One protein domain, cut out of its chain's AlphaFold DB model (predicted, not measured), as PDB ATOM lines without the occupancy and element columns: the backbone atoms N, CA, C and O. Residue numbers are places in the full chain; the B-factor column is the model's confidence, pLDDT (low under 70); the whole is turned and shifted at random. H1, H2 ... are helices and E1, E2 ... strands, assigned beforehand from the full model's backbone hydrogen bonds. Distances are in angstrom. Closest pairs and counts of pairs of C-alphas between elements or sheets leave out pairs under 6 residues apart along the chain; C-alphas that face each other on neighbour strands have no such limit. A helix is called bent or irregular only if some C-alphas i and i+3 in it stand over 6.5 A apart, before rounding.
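AT A GLANCE: This is residues 11 to 114 of the 125 residues of an uncharacterized protein of Streptomyces sp. BK161 (UniProt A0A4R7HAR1). One long helix, H1, sticks out of a small body with its residues 11 to 32, like a handle on a head. In the body, the last part of H1 runs past two small strand hairpins, E1 with E2 and E3 with E4, E1 next to E4, while H2 and H3 make a corner near their first residues. The printed part has 104 residues, with three named helices and four named strands in the order H1, E1, E2, H2, H3, E3, E4; both two-stranded sheets are antiparallel, and the class is mostly helix. The whole is loose, with a radius of gyration of the C-alphas of 18.2 A, and its spans are 63 by 28 by 24 A, a rod whose length is made by H1.

HOW THE PARTS SIT: H1, residues 11 to 47, is followed by E1, residues 49 to 53, and E2, residues 59 to 63, a hairpin with 153 degrees between its directions; N 50 and O 62 are within hydrogen-bond range at 2.9 A. H2, residues 64 to 77, touches H3, residues 86 to 99, about perpendicular at 87 degrees; H2 touches H3 with residues 64 to 68 alone, and H3 touches H2 with residues 86 to 89 alone, the closest C-alphas being those of Arg 68 and Phe 89, 6.4 A apart. H1 and H3 are close but not clearly touching, at a shallow tilt of 12 degrees, opposite ways; their closest C-alphas, Leu 38 and Leu 98, are 7.7 A apart. E3, residues 103 to 105, and E4, residues 111 to 113, form the second hairpin, with N 104 and O 112 within hydrogen-bond range at 2.9 A. The closest C-alphas of H1 and E3 are those of Thr 37 and Leu 105, 5.6 A apart. E1 and E4 have 8 pairs of C-alphas within 8 A, the closest being Val 52 and Trp 111 at 4.5 A. Among the pairs that are apart are H2 and E4, and E2 and H3. In H1 and H2 every O i to N i+4 pair is within hydrogen-bond range; in H3 7 of 10 are.

IN THESE COORDINATES: H1 begins at C-alpha 11 (52.798, 27.319, 52.901) and is 52.6 A long, ending at C-alpha 47 (31.003, 53.774, 13.058). E1 is 13.1 A long and E2 13.2 A. H2 is 20.0 A long and H3 18.3 A; H3 is neither bent nor irregular, but only just, with C-alphas 91 and 94 6.4 A apart. E3 is 7.1 A long, and E4, 6.4 A, ends at C-alpha 113 (28.534, 36.776, 17.012).

THE WHOLE: The two C-alphas farthest apart, those of Lys 11 and Gly 79, are 63.9 A apart. Residues 11 to 32 stand free; without them the body spans 38 by 28 by 22 A. The printed part has no cut and no long link. The mean pLDDT of the printed part is 81.4, and residues 11 to 32 are under 70.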
ATOM      1  N   LYS A  11      53.058  27.728  54.296       58.34
ATOM      2  CA  LYS A  11      52.798  27.319  52.901       58.34
ATOM      3  C   LYS A  11      51.311  27.388  52.551       58.34
ATOM      4  O   LYS A  11      50.980  27.896  51.483       58.34
ATOM      5  N   GLN A  12      50.434  26.945  53.453       60.31
ATOM      6  CA  GLN A  12      48.981  26.994  53.247       60.31
ATOM      7  C   GLN A  12      48.455  28.431  53.223       60.31
ATOM      8  O   GLN A  12      47.682  28.776  52.336       60.31
ATOM      9  N   VAL A  13      48.944  29.300  54.113       67.81
ATOM     10  CA  VAL A  13      48.575  30.725  54.119       67.81
ATOM     11  C   VAL A  13      49.043  31.428  52.839       67.81
ATOM     12  O   VAL A  13      48.325  32.261  52.287       67.81
ATOM     13  N   LYS A  14      50.228  31.080  52.321       69.06
ATOM     14  CA  LYS A  14      50.744  31.649  51.067       69.06
ATOM     15  C   LYS A  14      49.951  31.164  49.845       69.06
ATOM     16  O   LYS A  14      49.653  31.979  48.977       69.06
ATOM     17  N   GLN A  15      49.560  29.887  49.813       65.75
ATOM     18  CA  GLN A  15      48.660  29.350  48.785       65.75
ATOM     19  C   GLN A  15      47.290  30.025  48.837       65.75
ATOM     20  O   GLN A  15      46.876  30.569  47.824       65.75
ATOM     21  N   GLN A  16      46.648  30.109  50.005       67.25
ATOM     22  CA  GLN A  16      45.354  30.787  50.150       67.25
ATOM     23  C   GLN A  16      45.398  32.247  49.687       67.25
ATOM     24  O   GLN A  16      44.476  32.697  49.014       67.25
ATOM     25  N   ARG A  17      46.474  32.991  49.984       64.62
ATOM     26  CA  ARG A  17      46.646  34.365  49.474       64.62
ATOM     27  C   ARG A  17      46.763  34.413  47.950       64.62
ATOM     28  O   ARG A  17      46.184  35.305  47.341       64.62
ATOM     29  N   GLN A  18      47.470  33.466  47.334       69.69
ATOM     30  CA  GLN A  18      47.546  33.363  45.873       69.69
ATOM     31  C   GLN A  18      46.197  33.005  45.249       69.69
ATOM     32  O   GLN A  18      45.804  33.642  44.279       69.69
ATOM     33  N   THR A  19      45.462  32.046  45.817       65.75
ATOM     34  CA  THR A  19      44.139  31.655  45.314       65.75
ATOM     35  C   THR A  19      43.144  32.806  45.437       65.75
ATOM     36  O   THR A  19      42.417  33.089  44.493       65.75
ATOM     37  N   LYS A  20      43.172  33.536  46.558       63.38
ATOM     38  CA  LYS A  20      42.307  34.701  46.786       63.38
ATOM     39  C   LYS A  20      42.655  35.869  45.858       63.38
ATOM     40  O   LYS A  20      41.760  36.530  45.351       63.38
ATOM     41  N   ALA A  21      43.943  36.086  45.576       59.94
ATOM     42  CA  ALA A  21      44.387  37.077  44.596       59.94
ATOM     43  C   ALA A  21      44.025  36.688  43.151       59.94
ATOM     44  O   ALA A  21      43.751  37.568  42.343       59.94
ATOM     45  N   LEU A  22      44.018  35.395  42.810       58.81
ATOM     46  CA  LEU A  22      43.575  34.909  41.500       58.81
ATOM     47  C   LEU A  22      42.057  35.033  41.324       58.81
ATOM     48  O   LEU A  22      41.627  35.490  40.273       58.81
ATOM     49  N   ALA A  23      41.274  34.700  42.354       53.03
ATOM     50  CA  ALA A  23      39.820  34.865  42.349       53.03
ATOM     51  C   ALA A  23      39.419  36.345  42.222       53.03
ATOM     52  O   ALA A  23      38.663  36.695  41.324       53.03
ATOM     53  N   ALA A  24      40.043  37.232  43.007       55.84
ATOM     54  CA  ALA A  24      39.809  38.675  42.909       55.84
ATOM     55  C   ALA A  24      40.187  39.245  41.528       55.84
ATOM     56  O   ALA A  24      39.532  40.157  41.035       55.84
ATOM     57  N   ARG A  25      41.221  38.692  40.874       55.12
ATOM     58  CA  ARG A  25      41.602  39.058  39.498       55.12
ATOM     59  C   ARG A  25      40.649  38.515  38.439       55.12
ATOM     60  O   ARG A  25      40.639  39.062  37.344       55.12
ATOM     61  N   GLN A  26      39.933  37.424  38.709       53.78
ATOM     62  CA  GLN A  26      38.907  36.885  37.813       53.78
ATOM     63  C   GLN A  26      37.608  37.686  37.927       53.78
ATOM     64  O   GLN A  26      37.062  38.056  36.894       53.78
ATOM     65  N   GLU A  27      37.186  38.036  39.145       51.56
ATOM     66  CA  GLU A  27      36.037  38.922  39.387       51.56
ATOM     67  C   GLU A  27      36.278  40.321  38.805       51.56
ATOM     68  O   GLU A  27      35.480  40.793  38.001       51.56
ATOM     69  N   SER A  28      37.440  40.934  39.071       49.94
ATOM     70  CA  SER A  28      37.765  42.254  38.509       49.94
ATOM     71  C   SER A  28      37.928  42.234  36.983       49.94
ATOM     72  O   SER A  28      37.750  43.259  36.325       49.94
ATOM     73  N   ARG A  29      38.298  41.083  36.394       50.31
ATOM     74  CA  ARG A  29      38.360  40.920  34.932       50.31
ATOM     75  C   ARG A  29      36.979  40.861  34.308       50.31
ATOM     76  O   ARG A  29      36.861  41.327  33.186       50.31
ATOM     77  N   GLY A  30      35.990  40.287  34.991       55.72
ATOM     78  CA  GLY A  30      34.614  40.227  34.500       55.72
ATOM     79  C   GLY A  30      34.049  41.628  34.283       55.72
ATOM     80  O   GLY A  30      33.634  41.951  33.176       55.72
ATOM     81  N   GLU A  31      34.160  42.488  35.298       57.22
ATOM     82  CA  GLU A  31      33.657  43.869  35.243       57.22
ATOM     83  C   GLU A  31      34.451  44.756  34.270       57.22
ATOM     84  O   GLU A  31      33.863  45.458  33.451       57.22
ATOM     85  N   THR A  32      35.790  44.686  34.294       60.28
ATOM     86  CA  THR A  32      36.628  45.491  33.377       60.28
ATOM     87  C   THR A  32      36.395  45.086  31.920       60.28
ATOM     88  O   THR A  32      36.238  45.938  31.052       60.28
ATOM     89  N   HIS A  33      36.304  43.781  31.646       70.38
ATOM     90  CA  HIS A  33      36.060  43.279  30.296       70.38
ATOM     91  C   HIS A  33      34.664  43.650  29.787       70.38
ATOM     92  O   HIS A  33      34.510  43.943  28.602       70.38
ATOM     93  N   GLN A  34      33.661  43.693  30.666       73.06
ATOM     94  CA  GLN A  34      32.320  44.155  30.318       73.06
ATOM     95  C   GLN A  34      32.315  45.649  29.967       73.06
ATOM     96  O   GLN A  34      31.736  46.036  28.954       73.06
ATOM     97  N   GLN A  35      33.015  46.488  30.734       79.88
ATOM     98  CA  GLN A  35      33.096  47.923  30.451       79.88
ATOM     99  C   GLN A  35      33.884  48.239  29.169       79.88
ATOM    100  O   GLN A  35      33.468  49.098  28.385       79.88
ATOM    101  N   ASP A  36      34.970  47.509  28.913       81.88
ATOM    102  CA  ASP A  36      35.717  47.592  27.655       81.88
ATOM    103  C   ASP A  36      34.839  47.165  26.468       81.88
ATOM    104  O   ASP A  36      34.826  47.831  25.433       81.88
ATOM    105  N   THR A  37      34.043  46.103  26.638       83.44
ATOM    106  CA  THR A  37      33.104  45.612  25.617       83.44
ATOM    107  C   THR A  37      32.032  46.649  25.300       83.44
ATOM    108  O   THR A  37      31.806  46.947  24.133       83.44
ATOM    109  N   LEU A  38      31.406  47.258  26.310       85.88
ATOM    110  CA  LEU A  38      30.389  48.296  26.103       85.88
ATOM    111  C   LEU A  38      30.971  49.550  25.436       85.88
ATOM    112  O   LEU A  38      30.342  50.147  24.563       85.88
ATOM    113  N   THR A  39      32.194  49.928  25.812       88.75
ATOM    114  CA  THR A  39      32.900  51.061  25.199       88.75
ATOM    115  C   THR A  39      33.198  50.786  23.725       88.75
ATOM    116  O   THR A  39      32.907  51.620  22.865       88.75
ATOM    117  N   ALA A  40      33.719  49.597  23.418       90.00
ATOM    118  CA  ALA A  40      33.970  49.168  22.048       90.00
ATOM    119  C   ALA A  40      32.671  49.060  21.236       90.00
ATOM    120  O   ALA A  40      32.654  49.457  20.072       90.00
ATOM    121  N   ALA A  41      31.582  48.570  21.838       90.75
ATOM    122  CA  ALA A  41      30.278  48.474  21.187       90.75
ATOM    123  C   ALA A  41      29.746  49.855  20.801       90.75
ATOM    124  O   ALA A  41      29.309  50.055  19.673       90.75
ATOM    125  N   SER A  42      29.830  50.826  21.712       91.25
ATOM    126  CA  SER A  42      29.414  52.206  21.450       91.25
ATOM    127  C   SER A  42      30.200  52.831  20.289       91.25
ATOM    128  O   SER A  42      29.618  53.448  19.391       91.25
ATOM    129  N   ALA A  43      31.519  52.608  20.248       91.75
ATOM    130  CA  ALA A  43      32.356  53.047  19.134       91.75
ATOM    131  C   ALA A  43      31.950  52.370  17.812       91.75
ATOM    132  O   ALA A  43      31.758  53.062  16.816       91.75
ATOM    133  N   ALA A  44      31.747  51.050  17.822       91.94
ATOM    134  CA  ALA A  44      31.320  50.271  16.661       91.94
ATOM    135  C   ALA A  44      29.957  50.743  16.112       91.94
ATOM    136  O   ALA A  44      29.812  51.012  14.916       91.94
ATOM    137  N   ILE A  45      28.980  50.958  17.002       92.38
ATOM    138  CA  ILE A  45      27.661  51.505  16.660       92.38
ATOM    139  C   ILE A  45      27.803  52.891  16.021       92.38
ATOM    140  O   ILE A  45      27.189  53.157  14.989       92.38
ATOM    141  N   THR A  46      28.658  53.752  16.577       93.00
ATOM    142  CA  THR A  46      28.924  55.091  16.025       93.00
ATOM    143  C   THR A  46      29.554  55.018  14.632       93.00
ATOM    144  O   THR A  46      29.229  55.826  13.764       93.00
ATOM    145  N   THR A  47      30.422  54.033  14.385       92.06
ATOM    146  CA  THR A  47      31.003  53.774  13.058       92.06
ATOM    147  C   THR A  47      30.054  53.055  12.092       92.06
ATOM    148  O   THR A  47      30.382  52.904  10.919       92.06
ATOM    149  N   GLY A  48      28.874  52.637  12.558       92.56
ATOM    150  CA  GLY A  48      27.826  52.036  11.736       92.56
ATOM    151  C   GLY A  48      27.888  50.512  11.598       92.56
ATOM    152  O   GLY A  48      27.170  49.967  10.756       92.56
ATOM    153  N   GLY A  49      28.698  49.804  12.395       93.69
ATOM    154  CA  GLY A  49      28.788  48.343  12.326       93.69
ATOM    155  C   GLY A  49      29.958  47.724  13.088       93.69
ATOM    156  O   GLY A  49      30.711  48.413  13.772       93.69
ATOM    157  N   PHE A  50      30.116  46.410  12.944       93.94
ATOM    158  CA  PHE A  50      31.087  45.595  13.676       93.94
ATOM    159  C   PHE A  50      32.009  44.841  12.711       93.94
ATOM    160  O   PHE A  50      31.553  44.289  11.712       93.94
ATOM    161  N   ASN A  51      33.305  44.768  13.019       93.88
ATOM    162  CA  ASN A  51      34.207  43.824  12.354       93.88
ATOM    163  C   ASN A  51      34.088  42.472  13.049       93.88
ATOM    164  O   ASN A  51      34.516  42.336  14.196       93.88
ATOM    165  N   VAL A  52      33.495  41.495  12.369       91.31
ATOM    166  CA  VAL A  52      33.240  40.157  12.903       91.31
ATOM    167  C   VAL A  52      34.109  39.106  12.223       91.31
ATOM    168  O   VAL A  52      34.487  39.255  11.059       91.31
ATOM    169  N   ILE A  53      34.411  38.023  12.937       85.56
ATOM    170  CA  ILE A  53      34.976  36.819  12.322       85.56
ATOM    171  C   ILE A  53      33.828  35.953  11.806       85.56
ATOM    172  O   ILE A  53      33.018  35.455  12.584       85.56
ATOM    173  N   GLY A  54      33.764  35.771  10.488       79.75
ATOM    174  CA  GLY A  54      32.814  34.859   9.862       79.75
ATOM    175  C   GLY A  54      33.140  33.385  10.147       79.75
ATOM    176  O   GLY A  54      34.250  33.057  10.581       79.75
ATOM    177  N   PRO A  55      32.216  32.458   9.842       75.38
ATOM    178  CA  PRO A  55      32.430  31.020  10.041       75.38
ATOM    179  C   PRO A  55      33.556  30.443   9.166       75.38
ATOM    180  O   PRO A  55      34.115  29.395   9.481       75.38
ATOM    181  N   ASP A  56      33.934  31.139   8.090       81.75
ATOM    182  CA  ASP A  56      35.102  30.830   7.258       81.75
ATOM    183  C   ASP A  56      36.435  31.305   7.872       81.75
ATOM    184  O   ASP A  56      37.494  31.159   7.256       81.75
ATOM    185  N   GLY A  57      36.391  31.889   9.073       82.38
ATOM    186  CA  GLY A  57      37.538  32.436   9.790       82.38
ATOM    187  C   GLY A  57      38.034  33.774   9.245       82.38
ATOM    188  O   GLY A  57      39.092  34.238   9.672       82.38
ATOM    189  N   ARG A  58      37.319  34.393   8.296       87.69
ATOM    190  CA  ARG A  58      37.710  35.681   7.715       87.69
ATOM    191  C   ARG A  58      37.044  36.834   8.445       87.69
ATOM    192  O   ARG A  58      35.869  36.770   8.792       87.69
ATOM    193  N   GLU A  59      37.798  37.912   8.610       91.00
ATOM    194  CA  GLU A  59      37.255  39.181   9.078       91.00
ATOM    195  C   GLU A  59      36.336  39.783   8.015       91.00
ATOM    196  O   GLU A  59      36.679  39.846   6.829       91.00
ATOM    197  N   ARG A  60      35.157  40.224   8.449       91.31
ATOM    198  CA  ARG A  60      34.177  40.909   7.614       91.31
ATOM    199  C   ARG A  60      33.510  42.019   8.411       91.31
ATOM    200  O   ARG A  60      33.162  41.836   9.573       91.31
ATOM    201  N   PHE A  61      33.277  43.152   7.764       92.56
ATOM    202  CA  PHE A  61      32.476  44.219   8.347       92.56
ATOM    203  C   PHE A  61      30.986  43.924   8.149       92.56
ATOM    204  O   PHE A  61      30.536  43.726   7.017       92.56
ATOM    205  N   VAL A  62      30.220  43.908   9.239       92.19
ATOM    206  CA  VAL A  62      28.757  43.823   9.222       92.19
ATOM    207  C   VAL A  62      28.171  45.170   9.638       92.19
ATOM    208  O   VAL A  62      28.432  45.666  10.732       92.19
ATOM    209  N   SER A  63      27.389  45.793   8.752       94.75
ATOM    210  CA  SER A  63      26.720  47.058   9.063       94.75
ATOM    211  C   SER A  63      25.506  46.835   9.965       94.75
ATOM    212  O   SER A  63      24.839  45.801   9.882       94.75
ATOM    213  N   LEU A  64      25.160  47.842  10.770       93.81
ATOM    214  CA  LEU A  64      23.938  47.822  11.582       93.81
ATOM    215  C   LEU A  64      22.682  47.623  10.719       93.81
ATOM    216  O   LEU A  64      21.753  46.933  11.127       93.81
ATOM    217  N   GLU A  65      22.662  48.186   9.507       93.81
ATOM    218  CA  GLU A  65      21.566  47.995   8.550       93.81
ATOM    219  C   GLU A  65      21.433  46.547   8.095       93.81
ATOM    220  O   GLU A  65      20.313  46.044   7.983       93.81
ATOM    221  N   ARG A  66      22.557  45.863   7.857       92.12
ATOM    222  CA  ARG A  66      22.554  44.450   7.479       92.12
ATOM    223  C   ARG A  66      22.055  43.587   8.631       92.12
ATOM    224  O   ARG A  66      21.180  42.760   8.403       92.12
ATOM    225  N   MET A  67      22.549  43.822   9.849       91.50
ATOM    226  CA  MET A  67      22.079  43.101  11.038       91.50
ATOM    227  C   MET A  67      20.572  43.302  11.240       91.50
ATOM    228  O   MET A  67      19.837  42.327  11.346       91.50
ATOM    229  N   ARG A  68      20.089  44.553  11.188       92.81
ATOM    230  CA  ARG A  68      18.655  44.864  11.291       92.81
ATOM    231  C   ARG A  68      17.838  44.185  10.195       92.81
ATOM    232  O   ARG A  68      16.773  43.658  10.481       92.81
ATOM    233  N   SER A  69      18.305  44.220   8.948       91.12
ATOM    234  CA  SER A  69      17.577  43.615   7.824       91.12
ATOM    235  C   SER A  69      17.471  42.100   7.971       91.12
ATOM    236  O   SER A  69      16.415  41.546   7.694       91.12
ATOM    237  N   HIS A  70      18.539  41.451   8.442       88.00
ATOM    238  CA  HIS A  70      18.554  40.018   8.722       88.00
ATOM    239  C   HIS A  70      17.559  39.659   9.831       88.00
ATOM    240  O   HIS A  70      16.660  38.856   9.608       88.00
ATOM    241  N   VAL A  71      17.630  40.348  10.974       88.44
ATOM    242  CA  VAL A  71      16.723  40.109  12.108       88.44
ATOM    243  C   VAL A  71      15.268  40.402  11.739       88.44
ATOM    244  O   VAL A  71      14.380  39.632  12.081       88.44
ATOM    245  N   ASN A  72      14.997  41.476  10.993       88.12
ATOM    246  CA  ASN A  72      13.642  41.770  10.521       88.12
ATOM    247  C   ASN A  72      13.114  40.707   9.549       88.12
ATOM    248  O   ASN A  72      11.907  40.486   9.514       88.12
ATOM    249  N   ALA A  73      13.981  40.086   8.746       86.00
ATOM    250  CA  ALA A  73      13.580  38.999   7.862       86.00
ATOM    251  C   ALA A  73      13.204  37.741   8.659       86.00
ATOM    252  O   ALA A  73      12.189  37.123   8.344       86.00
ATOM    253  N   ASP A  74      13.966  37.408   9.705       82.19
ATOM    254  CA  ASP A  74      13.642  36.289  10.598       82.19
ATOM    255  C   ASP A  74      12.335  36.552  11.369       82.19
ATOM    256  O   ASP A  74      11.429  35.724  11.335       82.19
ATOM    257  N   LEU A  75      12.163  37.747  11.951       85.31
ATOM    258  CA  LEU A  75      10.916  38.135  12.630       85.31
ATOM    259  C   LEU A  75       9.706  38.077  11.689       85.31
ATOM    260  O   LEU A  75       8.654  37.557  12.053       85.31
ATOM    261  N   ALA A  76       9.854  38.552  10.449       86.31
ATOM    262  CA  ALA A  76       8.785  38.488   9.457       86.31
ATOM    263  C   ALA A  76       8.418  37.042   9.078       86.31
ATOM    264  O   ALA A  76       7.246  36.772   8.804       86.31
ATOM    265  N   ALA A  77       9.382  36.115   9.071       78.44
ATOM    266  CA  ALA A  77       9.122  34.695   8.840       78.44
ATOM    267  C   ALA A  77       8.291  34.067   9.975       78.44
ATOM    268  O   ALA A  77       7.454  33.203   9.708       78.44
ATOM    269  N   ASP A  78       8.464  34.561  11.202       81.69
ATOM    270  CA  ASP A  78       7.706  34.149  12.388       81.69
ATOM    271  C   ASP A  78       6.379  34.922  12.567       81.69
ATOM    272  O   ASP A  78       5.587  34.621  13.462       81.69
ATOM    273  N   GLY A  79       6.086  35.883  11.681       87.12
ATOM    274  CA  GLY A  79       4.881  36.716  11.740       87.12
ATOM    275  C   GLY A  79       4.937  37.825  12.794       87.12
ATOM    276  O   GLY A  79       3.890  38.333  13.198       87.12
ATOM    277  N   GLU A  80       6.138  38.191  13.239       86.50
ATOM    278  CA  GLU A  80       6.393  39.251  14.210       86.50
ATOM    279  C   GLU A  80       6.749  40.585  13.535       86.50
ATOM    280  O   GLU A  80       7.269  40.643  12.415       86.50
ATOM    281  N   ASP A  81       6.482  41.685  14.240       86.81
ATOM    282  CA  ASP A  81       6.856  43.022  13.786       86.81
ATOM    283  C   ASP A  81       8.367  43.244  13.945       86.81
ATOM    284  O   ASP A  81       8.937  43.097  15.028       86.81
ATOM    285  N   GLY A  82       9.021  43.656  12.860       88.50
ATOM    286  CA  GLY A  82      10.436  44.018  12.871       88.50
ATOM    287  C   GLY A  82      10.725  45.386  13.503       88.50
ATOM    288  O   GLY A  82       9.841  46.175  13.838       88.50
ATOM    289  N   PHE A  83      12.009  45.729  13.584       89.25
ATOM    290  CA  PHE A  83      12.465  47.025  14.076       89.25
ATOM    291  C   PHE A  83      12.274  48.124  13.013       89.25
ATOM    292  O   PHE A  83      12.858  48.031  11.917       89.25
ATOM    293  N   PRO A  84      11.517  49.197  13.321       90.69
ATOM    294  CA  PRO A  84      11.155  50.225  12.344       90.69
ATOM    295  C   PRO A  84      12.359  51.059  11.894       90.69
ATOM    296  O   PRO A  84      12.454  51.424  10.723       90.69
ATOM    297  N   ASP A  85      13.321  51.296  12.784       93.12
ATOM    298  CA  ASP A  85      14.525  52.081  12.524       93.12
ATOM    299  C   ASP A  85      15.760  51.508  13.245       93.12
ATOM    300  O   ASP A  85      15.679  50.572  14.046       93.12
ATOM    301  N   LEU A  86      16.934  52.060  12.920       91.38
ATOM    302  CA  LEU A  86      18.210  51.645  13.510       91.38
ATOM    303  C   LEU A  86      18.300  51.949  15.008       91.38
ATOM    304  O   LEU A  86      18.946  51.200  15.733       91.38
ATOM    305  N   GLN A  87      17.668  53.025  15.480       92.81
ATOM    306  CA  GLN A  87      17.722  53.400  16.891       92.81
ATOM    307  C   GLN A  87      16.991  52.363  17.751       92.81
ATOM    308  O   GLN A  87      17.535  51.889  18.747       92.81
ATOM    309  N   SER A  88      15.798  51.960  17.320       88.88
ATOM    310  CA  SER A  88      14.992  50.913  17.941       88.88
ATOM    311  C   SER A  88      15.732  49.575  17.933       88.88
ATOM    312  O   SER A  88      15.788  48.900  18.957       88.88
ATOM    313  N   PHE A  89      16.369  49.228  16.811       90.62
ATOM    314  CA  PHE A  89      17.199  48.027  16.699       90.62
ATOM    315  C   PHE A  89      18.377  48.030  17.691       90.62
ATOM    316  O   PHE A  89      18.596  47.051  18.403       90.62
ATOM    317  N   VAL A  90      19.115  49.140  17.793       90.06
ATOM    318  CA  VAL A  90      20.248  49.255  18.723       90.06
ATOM    319  C   VAL A  90      19.790  49.128  20.180       90.06
ATOM    320  O   VAL A  90      20.399  48.388  20.949       90.06
ATOM    321  N   ILE A  91      18.716  49.828  20.558       87.88
ATOM    322  CA  ILE A  91      18.229  49.871  21.944       87.88
ATOM    323  C   ILE A  91      17.643  48.526  22.382       87.88
ATOM    324  O   ILE A  91      17.891  48.101  23.506       87.88
ATOM    325  N   HIS A  92      16.854  47.874  21.526       82.69
ATOM    326  CA  HIS A  92      16.059  46.713  21.930       82.69
ATOM    327  C   HIS A  92      16.674  45.366  21.556       82.69
ATOM    328  O   HIS A  92      16.389  44.383  22.231       82.69
ATOM    329  N   HIS A  93      17.502  45.298  20.513       86.38
ATOM    330  CA  HIS A  93      18.126  44.044  20.093       86.38
ATOM    331  C   HIS A  93      19.612  44.010  20.448       86.38
ATOM    332  O   HIS A  93      20.036  43.147  21.214       86.38
ATOM    333  N   LEU A  94      20.405  44.979  19.979       85.88
ATOM    334  CA  LEU A  94      21.857  44.942  20.206       85.88
ATOM    335  C   LEU A  94      22.250  45.083  21.678       85.88
ATOM    336  O   LEU A  94      23.237  44.484  22.099       85.88
ATOM    337  N   ALA A  95      21.488  45.835  22.473       84.81
ATOM    338  CA  ALA A  95      21.713  45.894  23.915       84.81
ATOM    339  C   ALA A  95      21.573  44.507  24.573       84.81
ATOM    340  O   ALA A  95      22.433  44.127  25.366       84.81
ATOM    341  N   ASN A  96      20.555  43.730  24.184       83.56
ATOM    342  CA  ASN A  96      20.328  42.376  24.698       83.56
ATOM    343  C   ASN A  96      21.408  41.402  24.211       83.56
ATOM    344  O   ASN A  96      21.924  40.612  24.998       83.56
ATOM    345  N   GLU A  97      21.811  41.499  22.940       84.88
ATOM    346  CA  GLU A  97      22.911  40.709  22.375       84.88
ATOM    347  C   GLU A  97      24.223  40.915  23.152       84.88
ATOM    348  O   GLU A  97      24.953  39.958  23.422       84.88
ATOM    349  N   LEU A  98      24.520  42.152  23.557       85.00
ATOM    350  CA  LEU A  98      25.696  42.479  24.369       85.00
ATOM    351  C   LEU A  98      25.547  42.003  25.819       85.00
ATOM    352  O   LEU A  98      26.497  41.461  26.385       85.00
ATOM    353  N   GLU A  99      24.371  42.184  26.425       82.19
ATOM    354  CA  GLU A  99      24.098  41.789  27.810       82.19
ATOM    355  C   GLU A  99      24.148  40.266  27.995       82.19
ATOM    356  O   GLU A  99      24.763  39.769  28.941       82.19
ATOM    357  N   TRP A 100      23.556  39.510  27.071       80.81
ATOM    358  CA  TRP A 100      23.561  38.043  27.095       80.81
ATOM    359  C   TRP A 100      24.857  37.455  26.518       80.81
ATOM    360  O   TRP A 100      25.127  36.254  26.626       80.81
ATOM    361  N   GLY A 101      25.705  38.310  25.943       77.69
ATOM    362  CA  GLY A 101      26.971  37.931  25.338       77.69
ATOM    363  C   GLY A 101      26.787  37.061  24.097       77.69
ATOM    364  O   GLY A 101      27.575  36.145  23.884       77.69
ATOM    365  N   MET A 102      25.753  37.311  23.309       82.81
ATOM    366  CA  MET A 102      25.604  36.764  21.960       82.81
ATOM    367  C   MET A 102      26.478  37.536  20.958       82.81
ATOM    368  O   MET A 102      26.998  36.945  20.013       82.81
ATOM    369  N   LEU A 103      26.766  38.810  21.257       86.25
ATOM    370  CA  LEU A 103      27.776  39.638  20.604       86.25
ATOM    371  C   LEU A 103      28.905  39.954  21.598       86.25
ATOM    372  O   LEU A 103      28.688  40.609  22.618       86.25
ATOM    373  N   ARG A 104      30.125  39.470  21.334       86.56
ATOM    374  CA  ARG A 104      31.261  39.572  22.272       86.56
ATOM    375  C   ARG A 104      32.500  40.162  21.627       86.56
ATOM    376  O   ARG A 104      32.891  39.766  20.533       86.56
ATOM    377  N   LEU A 105      33.179  41.038  22.364       89.56
ATOM    378  CA  LEU A 105      34.488  41.547  21.977       89.56
ATOM    379  C   LEU A 105      35.583  40.526  22.309       89.56
ATOM    380  O   LEU A 105      35.753  40.100  23.455       89.56
ATOM    381  N   ARG A 106      36.380  40.172  21.309       87.62
ATOM    382  CA  ARG A 106      37.555  39.314  21.451       87.62
ATOM    383  C   ARG A 106      38.786  40.113  21.866       87.62
ATOM    384  O   ARG A 106      38.859  41.334  21.766       87.62
ATOM    385  N   LYS A 107      39.832  39.391  22.273       84.06
ATOM    386  CA  LYS A 107      41.127  39.988  22.651       84.06
ATOM    387  C   LYS A 107      41.896  40.607  21.484       84.06
ATOM    388  O   LYS A 107      42.772  41.426  21.729       84.06
ATOM    389  N   ASP A 108      41.618  40.177  20.257       84.88
ATOM    390  CA  ASP A 108      42.204  40.717  19.025       84.88
ATOM    391  C   ASP A 108      41.458  41.968  18.518       84.88
ATOM    392  O   ASP A 108      41.878  42.558  17.529       84.88
ATOM    393  N   GLY A 109      40.406  42.409  19.220       84.88
ATOM    394  CA  GLY A 109      39.614  43.590  18.869       84.88
ATOM    395  C   GLY A 109      38.478  43.313  17.884       84.88
ATOM    396  O   GLY A 109      37.751  44.240  17.535       84.88
ATOM    397  N   LEU A 110      38.308  42.060  17.456       90.50
ATOM    398  CA  LEU A 110      37.210  41.638  16.593       90.50
ATOM    399  C   LEU A 110      35.993  41.206  17.411       90.50
ATOM    400  O   LEU A 110      36.094  40.892  18.599       90.50
ATOM    401  N   TRP A 111      34.838  41.180  16.763       91.00
ATOM    402  CA  TRP A 111      33.581  40.757  17.359       91.00
ATOM    403  C   TRP A 111      33.270  39.309  16.980       91.00
ATOM    404  O   TRP A 111      33.352  38.924  15.816       91.00
ATOM    405  N   ASP A 112      32.915  38.498  17.969       86.56
ATOM    406  CA  ASP A 112      32.265  37.211  17.735       86.56
ATOM    407  C   ASP A 112      30.757  37.408  17.887       86.56
ATOM    408  O   ASP A 112      30.297  38.056  18.832       86.56
ATOM    409  N   THR A 113      29.995  36.832  16.964       84.00
ATOM    410  CA  THR A 113      28.534  36.776  17.012       84.00
ATOM    411  C   THR A 113      28.082  35.333  16.816       84.00
ATOM    412  O   THR A 113      28.746  34.560  16.123       84.00
ATOM    413  N   ALA A 114      26.989  34.951  17.476       77.00
ATOM    414  CA  ALA A 114      26.349  33.658  17.252       77.00
ATOM    415  C   ALA A 114      25.607  33.596  15.902       77.00
ATOM    416  O   ALA A 114      25.415  32.503  15.372       77.00
TER     417      ALA A 114